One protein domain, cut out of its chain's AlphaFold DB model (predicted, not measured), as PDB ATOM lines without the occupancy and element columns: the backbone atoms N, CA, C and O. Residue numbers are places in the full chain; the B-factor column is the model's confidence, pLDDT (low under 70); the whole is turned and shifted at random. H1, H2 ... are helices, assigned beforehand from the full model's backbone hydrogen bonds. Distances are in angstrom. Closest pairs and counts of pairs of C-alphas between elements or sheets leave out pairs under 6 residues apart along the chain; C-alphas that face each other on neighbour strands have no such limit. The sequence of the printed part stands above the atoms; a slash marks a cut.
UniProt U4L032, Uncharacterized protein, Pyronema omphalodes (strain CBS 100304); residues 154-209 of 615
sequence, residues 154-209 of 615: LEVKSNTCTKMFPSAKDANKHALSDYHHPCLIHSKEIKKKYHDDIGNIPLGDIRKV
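Overview. This is residues 154 to 209 of the 615 residues of an uncharacterized protein of Pyronema omphalodes (strain CBS 100304) (UniProt U4L032). Three short helices have their centres at the corners of a triangle, and a loop at residues 154 to 167 folds back on itself at one end of the long axis, with H2 at the other end. H2 and H3 make a helical hairpin, side by side, while H1 runs the same way as H3. The printed part has 56 residues with three named helices, in the order H1, H2, H3, and no named strand; the class is all helix, though under half of the residues, 26 of 56, are in named elements. The whole is compact and rounded, with a radius of gyration of the C-alphas of 10.5 A and spans of 29 by 20 by 16 A.

Arrangement. From the first printed residue, residues 154 to 167 have no named element, but residues 156 to 157 form a short antiparallel pairing with residues 164 to 165. H1, residues 168 to 175, and H3, residues 203 to 209, only just touch, with 3 pairs of C-alphas within 8 A. The closest C-alphas of the two are those of Asn 172 and Leu 203, 7.2 A apart. H1 and H3 run the same way at a shallow tilt of 17 degrees. H2, residues 184 to 194, is apart from H1. H2 and H3 touch, with 5 pairs of C-alphas within 8 A, and their closest C-alphas are those of His 186 and Val 209, 5.8 A apart. This hairpin runs opposite ways at a shallow tilt of 33 degrees, only just short of steep. In H1 and H2 every O i to N i+4 pair is within hydrogen-bond range; in H3 1 of 3 such pairs is, beside 2 of 4 O i to N i+3 pairs.

Along the chain. H1 runs from Ala 168, with its C-alpha at (30.431, -44.775, 20.402), to Ala 175, and measures 10.3 A from first to last C-alpha. H2, the longest helix with 11 residues, begins at Leu 184, with its C-alpha at (21.192, -28.334, 11.163), and ends at Tyr 194, 14.8 A from first to last C-alpha. H3 runs from Leu 203 to Val 209, 10.2 A from first to last C-alpha, and C-alpha 209 is at (28.359, -30.626, 12.197).

Size, cuts and confidence. The two C-alphas farthest apart are those of Leu 154 and Ile 185, at 31.6 A. The first and last printed C-alphas, of Leu 154 and Val 209, are 24.6 A apart. The printed part has no cut. The links from H1 to H2 and from H2 to H3 have 8 residues each, and both are short. The mean pLDDT of the printed part is 82.4, and one printed residue, His 195, is under 70.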
ATOM      1  N   LEU A 154      36.118 -50.644  26.045       82.38
ATOM      2  CA  LEU A 154      36.879 -49.555  25.453       82.38
ATOM      3  C   LEU A 154      36.013 -48.300  25.500       82.38
ATOM      4  O   LEU A 154      35.210 -48.063  24.599       82.38
ATOM      5  N   GLU A 155      36.181 -47.514  26.563       89.31
ATOM      6  CA  GLU A 155      35.552 -46.205  26.670       89.31
ATOM      7  C   GLU A 155      35.915 -45.345  25.452       89.31
ATOM      8  O   GLU A 155      37.086 -45.119  25.127       89.31
ATOM      9  N   VAL A 156      34.890 -44.843  24.772       89.69
ATOM     10  CA  VAL A 156      35.030 -44.007  23.587       89.69
ATOM     11  C   VAL A 156      35.032 -42.550  24.024       89.69
ATOM     12  O   VAL A 156      34.040 -42.028  24.534       89.69
ATOM     13  N   LYS A 157      36.151 -41.863  23.796       88.31
ATOM     14  CA  LYS A 157      36.225 -40.412  23.968       88.31
ATOM     15  C   LYS A 157      35.315 -39.729  22.949       88.31
ATOM     16  O   LYS A 157      35.395 -40.030  21.758       88.31
ATOM     17  N   SER A 158      34.490 -38.780  23.391       83.00
ATOM     18  CA  SER A 158      33.775 -37.908  22.460       83.00
ATOM     19  C   SER A 158      34.769 -37.188  21.556       83.00
ATOM     20  O   SER A 158      35.841 -36.752  21.974       83.00
ATOM     21  N   ASN A 159      34.391 -37.029  20.294       78.31
ATOM     22  CA  ASN A 159      35.194 -36.281  19.344       78.31
ATOM     23  C   ASN A 159      34.918 -34.769  19.369       78.31
ATOM     24  O   ASN A 159      35.609 -34.045  18.655       78.31
ATOM     25  N   THR A 160      33.970 -34.294  20.182       78.25
ATOM     26  CA  THR A 160      33.582 -32.873  20.290       78.25
ATOM     27  C   THR A 160      33.920 -32.248  21.650       78.25
ATOM     28  O   THR A 160      33.926 -31.028  21.784       78.25
ATOM     29  N   CYS A 161      34.251 -33.059  22.659       83.88
ATOM     30  CA  CYS A 161      34.731 -32.624  23.976       83.88
ATOM     31  C   CYS A 161      35.664 -33.678  24.594       83.88
ATOM     32  O   CYS A 161      35.937 -34.717  24.005       83.88
ATOM     33  N   THR A 162      36.159 -33.440  25.808       86.88
ATOM     34  CA  THR A 162      37.058 -34.368  26.511       86.88
ATOM     35  C   THR A 162      36.361 -35.523  27.239       86.88
ATOM     36  O   THR A 162      37.064 -36.374  27.780       86.88
ATOM     37  N   LYS A 163      35.020 -35.581  27.259       89.25
ATOM     38  CA  LYS A 163      34.250 -36.598  27.999       89.25
ATOM     39  C   LYS A 163      34.397 -38.000  27.386       89.25
ATOM     40  O   LYS A 163      34.397 -38.145  26.163       89.25
ATOM     41  N   MET A 164      34.484 -39.011  28.248       91.62
ATOM     42  CA  MET A 164      34.528 -40.440  27.907       91.62
ATOM     43  C   MET A 164      33.124 -41.053  28.005       91.62
ATOM     44  O   MET A 164      32.319 -40.599  28.821       91.62
ATOM     45  N   PHE A 165      32.829 -42.061  27.182       92.38
ATOM     46  CA  PHE A 165      31.523 -42.725  27.114       92.38
ATOM     47  C   PHE A 165      31.667 -44.252  27.015       92.38
ATOM     48  O   PHE A 165      32.612 -44.715  26.379       92.38
ATOM     49  N   PRO A 166      30.715 -45.050  27.543       91.69
ATOM     50  CA  PRO A 166      30.774 -46.515  27.458       91.69
ATOM     51  C   PRO A 166      30.695 -47.059  26.024       91.69
ATOM     52  O   PRO A 166      31.128 -48.175  25.753       91.69
ATOM     53  N   SER A 167      30.131 -46.284  25.092       91.81
ATOM     54  CA  SER A 167      29.997 -46.676  23.691       91.81
ATOM     55  C   SER A 167      30.124 -45.487  22.735       91.81
ATOM     56  O   SER A 167      29.864 -44.334  23.093       91.81
ATOM     57  N   ALA A 168      30.457 -45.773  21.471       87.00
ATOM     58  CA  ALA A 168      30.431 -44.775  20.402       87.00
ATOM     59  C   ALA A 168      29.019 -44.194  20.186       87.00
ATOM     60  O   ALA A 168      28.883 -43.012  19.889       87.00
ATOM     61  N   LYS A 169      27.966 -44.991  20.412       88.12
ATOM     62  CA  LYS A 169      26.569 -44.548  20.319       88.12
ATOM     63  C   LYS A 169      26.242 -43.477  21.364       88.12
ATOM     64  O   LYS A 169      25.589 -42.486  21.037       88.12
ATOM     65  N   ASP A 170      26.741 -43.632  22.588       88.31
ATOM     66  CA  ASP A 170      26.560 -42.647  23.660       88.31
ATOM     67  C   ASP A 170      27.404 -41.388  23.425       88.31
ATOM     68  O   ASP A 170      26.911 -40.275  23.619       88.31
ATOM     69  N   ALA A 171      28.632 -41.538  22.913       87.38
ATOM     70  CA  ALA A 171      29.463 -40.413  22.482       87.38
ATOM     71  C   ALA A 171      28.794 -39.599  21.354       87.38
ATOM     72  O   ALA A 171      28.757 -38.368  21.420       87.38
ATOM     73  N   ASN A 172      28.205 -40.275  20.360       85.56
ATOM     74  CA  ASN A 172      27.451 -39.658  19.266       85.56
ATOM     75  C   ASN A 172      26.198 -38.933  19.781       85.56
ATOM     76  O   ASN A 172      25.949 -37.784  19.414       85.56
ATOM     77  N   LYS A 173      25.438 -39.569  20.683       84.88
ATOM     78  CA  LYS A 173      24.262 -38.960  21.321       84.88
ATOM     79  C   LYS A 173      24.638 -37.731  22.156       84.88
ATOM     80  O   LYS A 173      23.929 -36.732  22.106       84.88
ATOM     81  N   HIS A 174      25.761 -37.764  22.877       87.69
ATOM     82  CA  HIS A 174      26.258 -36.593  23.597       87.69
ATOM     83  C   HIS A 174      26.693 -35.468  22.651       87.69
ATOM     84  O   HIS A 174      26.356 -34.311  22.900       87.69
ATOM     85  N   ALA A 175      27.398 -35.780  21.563       84.94
ATOM     86  CA  ALA A 175      27.802 -34.778  20.577       84.94
ATOM     87  C   ALA A 175      26.600 -34.042  19.950       84.94
ATOM     88  O   ALA A 175      26.734 -32.895  19.550       84.94
ATOM     89  N   LEU A 176      25.418 -34.660  19.909       81.62
ATOM     90  CA  LEU A 176      24.187 -34.044  19.397       81.62
ATOM     91  C   LEU A 176      23.248 -33.506  20.495       81.62
ATOM     92  O   LEU A 176      22.130 -33.107  20.185       81.62
ATOM     93  N   SER A 177      23.684 -33.497  21.760       83.56
ATOM     94  CA  SER A 177      22.946 -32.879  22.876       83.56
ATOM     95  C   SER A 177      23.156 -31.363  22.937       83.56
ATOM     96  O   SER A 177      24.180 -30.875  22.468       83.56
ATOM     97  N   ASP A 178      22.241 -30.639  23.591       70.25
ATOM     98  CA  ASP A 178      22.174 -29.161  23.629       70.25
ATOM     99  C   ASP A 178      23.438 -28.456  24.164       70.25
ATOM    100  O   ASP A 178      23.653 -27.268  23.920       70.25
ATOM    101  N   TYR A 179      24.304 -29.194  24.870       78.25
ATOM    102  CA  TYR A 179      25.638 -28.746  25.293       78.25
ATOM    103  C   TYR A 179      26.607 -28.506  24.132       78.25
ATOM    104  O   TYR A 179      27.660 -27.901  24.325       78.25
ATOM    105  N   HIS A 180      26.270 -28.994  22.942       84.06
ATOM    106  CA  HIS A 180      26.930 -28.652  21.699       84.06
ATOM    107  C   HIS A 180      25.909 -28.058  20.739       84.06
ATOM    108  O   HIS A 180      24.714 -28.330  20.797       84.06
ATOM    109  N   HIS A 181      26.390 -27.243  19.816       82.62
ATOM    110  CA  HIS A 181      25.571 -26.555  18.838       82.62
ATOM    111  C   HIS A 181      25.700 -27.272  17.494       82.62
ATOM    112  O   HIS A 181      26.706 -27.078  16.804       82.62
ATOM    113  N   PRO A 182      24.739 -28.133  17.113       85.00
ATOM    114  CA  PRO A 182      24.778 -28.776  15.817       85.00
ATOM    115  C   PRO A 182      24.435 -27.781  14.702       85.00
ATOM    116  O   PRO A 182      23.538 -26.956  14.849       85.00
ATOM    117  N   CYS A 183      25.108 -27.896  13.562       86.75
ATOM    118  CA  CYS A 183      24.705 -27.301  12.299       86.75
ATOM    119  C   CYS A 183      23.574 -28.141  11.696       86.75
ATOM    120  O   CYS A 183      23.795 -29.280  11.274       86.75
ATOM    121  N   LEU A 184      22.359 -27.591  11.642       82.06
ATOM    122  CA  LEU A 184      21.192 -28.334  11.163       82.06
ATOM    123  C   LEU A 184      21.260 -28.677   9.669       82.06
ATOM    124  O   LEU A 184      20.696 -29.696   9.284       82.06
ATOM    125  N   ILE A 185      21.975 -27.903   8.846       80.69
ATOM    126  CA  ILE A 185      22.126 -28.172   7.404       80.69
ATOM    127  C   ILE A 185      22.868 -29.492   7.193       80.69
ATOM    128  O   ILE A 185      22.285 -30.460   6.708       80.69
ATOM    129  N   HIS A 186      24.112 -29.584   7.667       82.75
ATOM    130  CA  HIS A 186      24.845 -30.841   7.578       82.75
ATOM    131  C   HIS A 186      24.197 -31.955   8.416       82.75
ATOM    132  O   HIS A 186      24.326 -33.118   8.063       82.75
ATOM    133  N   SER A 187      23.478 -31.646   9.505       80.56
ATOM    134  CA  SER A 187      22.709 -32.660  10.244       80.56
ATOM    135  C   SER A 187      21.586 -33.265   9.387       80.56
ATOM    136  O   SER A 187      21.435 -34.485   9.377       80.56
ATOM    137  N   LYS A 188      20.850 -32.459   8.600       76.69
ATOM    138  CA  LYS A 188      19.879 -32.950   7.598       76.69
ATOM    139  C   LYS A 188      20.576 -33.836   6.552       76.69
ATOM    140  O   LYS A 188      20.110 -34.942   6.289       76.69
ATOM    141  N   GLU A 189      21.697 -33.385   5.988       79.06
ATOM    142  CA  GLU A 189      22.467 -34.137   4.980       79.06
ATOM    143  C   GLU A 189      23.012 -35.467   5.526       79.06
ATOM    144  O   GLU A 189      22.886 -36.506   4.879       79.06
ATOM    145  N   ILE A 190      23.569 -35.457   6.740       78.50
ATOM    146  CA  ILE A 190      24.078 -36.644   7.434       78.50
ATOM    147  C   ILE A 190      22.942 -37.612   7.760       78.50
ATOM    148  O   ILE A 190      23.086 -38.797   7.475       78.50
ATOM    149  N   LYS A 191      21.799 -37.146   8.281       78.06
ATOM    150  CA  LYS A 191      20.622 -38.006   8.502       78.06
ATOM    151  C   LYS A 191      20.137 -38.644   7.200       78.06
ATOM    152  O   LYS A 191      19.894 -39.844   7.159       78.06
ATOM    153  N   LYS A 192      20.083 -37.876   6.106       83.62
ATOM    154  CA  LYS A 192      19.752 -38.398   4.770       83.62
ATOM    155  C   LYS A 192      20.769 -39.445   4.286       83.62
ATOM    156  O   LYS A 192      20.376 -40.409   3.642       83.62
ATOM    157  N   LYS A 193      22.060 -39.265   4.591       83.75
ATOM    158  CA  LYS A 193      23.160 -40.157   4.181       83.75
ATOM    159  C   LYS A 193      23.254 -41.449   5.005       83.75
ATOM    160  O   LYS A 193      23.630 -42.477   4.453       83.75
ATOM    161  N   TYR A 194      22.965 -41.395   6.304       77.69
ATOM    162  CA  TYR A 194      23.170 -42.508   7.243       77.69
ATOM    163  C   TYR A 194      21.871 -43.180   7.715       77.69
ATOM    164  O   TYR A 194      21.928 -44.100   8.531       77.69
ATOM    165  N   HIS A 195      20.718 -42.750   7.184       68.19
ATOM    166  CA  HIS A 195      19.388 -43.014   7.744       68.19
ATOM    167  C   HIS A 195      19.286 -42.554   9.217       68.19
ATOM    168  O   HIS A 195      20.199 -41.931   9.764       68.19
ATOM    169  N   ASP A 196      18.153 -42.808   9.876       72.75
ATOM    170  CA  ASP A 196      17.873 -42.257  11.210       72.75
ATOM    171  C   ASP A 196      18.736 -42.837  12.354       72.75
ATOM    172  O   ASP A 196      18.640 -42.365  13.491       72.75
ATOM    173  N   ASP A 197      19.623 -43.812  12.093       80.81
ATOM    174  CA  ASP A 197      20.547 -44.331  13.112       80.81
ATOM    175  C   ASP A 197      21.766 -43.421  13.315       80.81
ATOM    176  O   ASP A 197      22.903 -43.693  12.913       80.81
ATOM    177  N   ILE A 198      21.509 -42.350  14.063       70.25
ATOM    178  CA  ILE A 198      22.496 -41.437  14.646       70.25
ATOM    179  C   ILE A 198      23.651 -42.178  15.360       70.25
ATOM    180  O   ILE A 198      24.770 -41.663  15.437       70.25
ATOM    181  N   GLY A 199      23.417 -43.395  15.865       75.31
ATOM    182  CA  GLY A 199      24.438 -44.216  16.512       75.31
ATOM    183  C   GLY A 199      25.577 -44.641  15.584       75.31
ATOM    184  O   GLY A 199      26.693 -44.814  16.069       75.31
ATOM    185  N   ASN A 200      25.335 -44.733  14.272       81.31
ATOM    186  CA  ASN A 200      26.299 -45.249  13.292       81.31
ATOM    187  C   ASN A 200      27.014 -44.158  12.479       81.31
ATOM    188  O   ASN A 200      27.845 -44.478  11.627       81.31
ATOM    189  N   ILE A 201      26.727 -42.873  12.723       81.38
ATOM    190  CA  ILE A 201      27.418 -41.778  12.032       81.38
ATOM    191  C   ILE A 201      28.914 -41.822  12.409       81.38
ATOM    192  O   ILE A 201      29.246 -41.788  13.601       81.38
ATOM    193  N   PRO A 202      29.846 -41.850  11.435       84.56
ATOM    194  CA  PRO A 202      31.273 -41.792  11.721       84.56
ATOM    195  C   PRO A 202      31.630 -40.516  12.488       84.56
ATOM    196  O   PRO A 202      31.292 -39.409  12.067       84.56
ATOM    197  N   LEU A 203      32.395 -40.645  13.577       75.62
ATOM    198  CA  LEU A 203      32.779 -39.514  14.440       75.62
ATOM    199  C   LEU A 203      33.478 -38.360  13.684       75.62
ATOM    200  O   LEU A 203      33.475 -37.220  14.152       75.62
ATOM    201  N   GLY A 204      34.107 -38.645  12.537       78.69
ATOM    202  CA  GLY A 204      34.716 -37.638  11.660       78.69
ATOM    203  C   GLY A 204      33.703 -36.776  10.898       78.69
ATOM    204  O   GLY A 204      33.994 -35.613  10.631       78.69
ATOM    205  N   ASP A 205      32.516 -37.307  10.598       81.56
ATOM    206  CA  ASP A 205      31.412 -36.543  10.011       81.56
ATOM    207  C   ASP A 205      30.665 -35.756  11.103       81.56
ATOM    208  O   ASP A 205      30.363 -34.584  10.894       81.56
ATOM    209  N   ILE A 206      30.506 -36.304  12.318       77.94
ATOM    210  CA  ILE A 206      29.932 -35.567  13.467       77.94
ATOM    211  C   ILE A 206      30.736 -34.296  13.791       77.94
ATOM    212  O   ILE A 206      30.152 -33.237  14.007       77.94
ATOM    213  N   ARG A 207      32.077 -34.349  13.758       77.69
ATOM    214  CA  ARG A 207      32.929 -33.158  13.971       77.69
ATOM    215  C   ARG A 207      32.677 -32.016  12.982       77.69
ATOM    216  O   ARG A 207      32.960 -30.875  13.322       77.69
ATOM    217  N   LYS A 208      32.173 -32.298  11.775       78.12
ATOM    218  CA  LYS A 208      31.857 -31.266  10.768       78.12
ATOM    219  C   LYS A 208      30.558 -30.527  11.083       78.12
ATOM    220  O   LYS A 208      30.311 -29.468  10.519       78.12
ATOM    221  N   VAL A 209      29.722 -31.105  11.948       81.62
ATOM    222  CA  VAL A 209      28.359 -30.626  12.197       81.62
ATOM    223  C   VAL A 209      28.123 -30.227  13.636       81.62
ATOM    224  O   VAL A 209      27.017 -29.812  13.929       81.62
TER     225      VAL A 209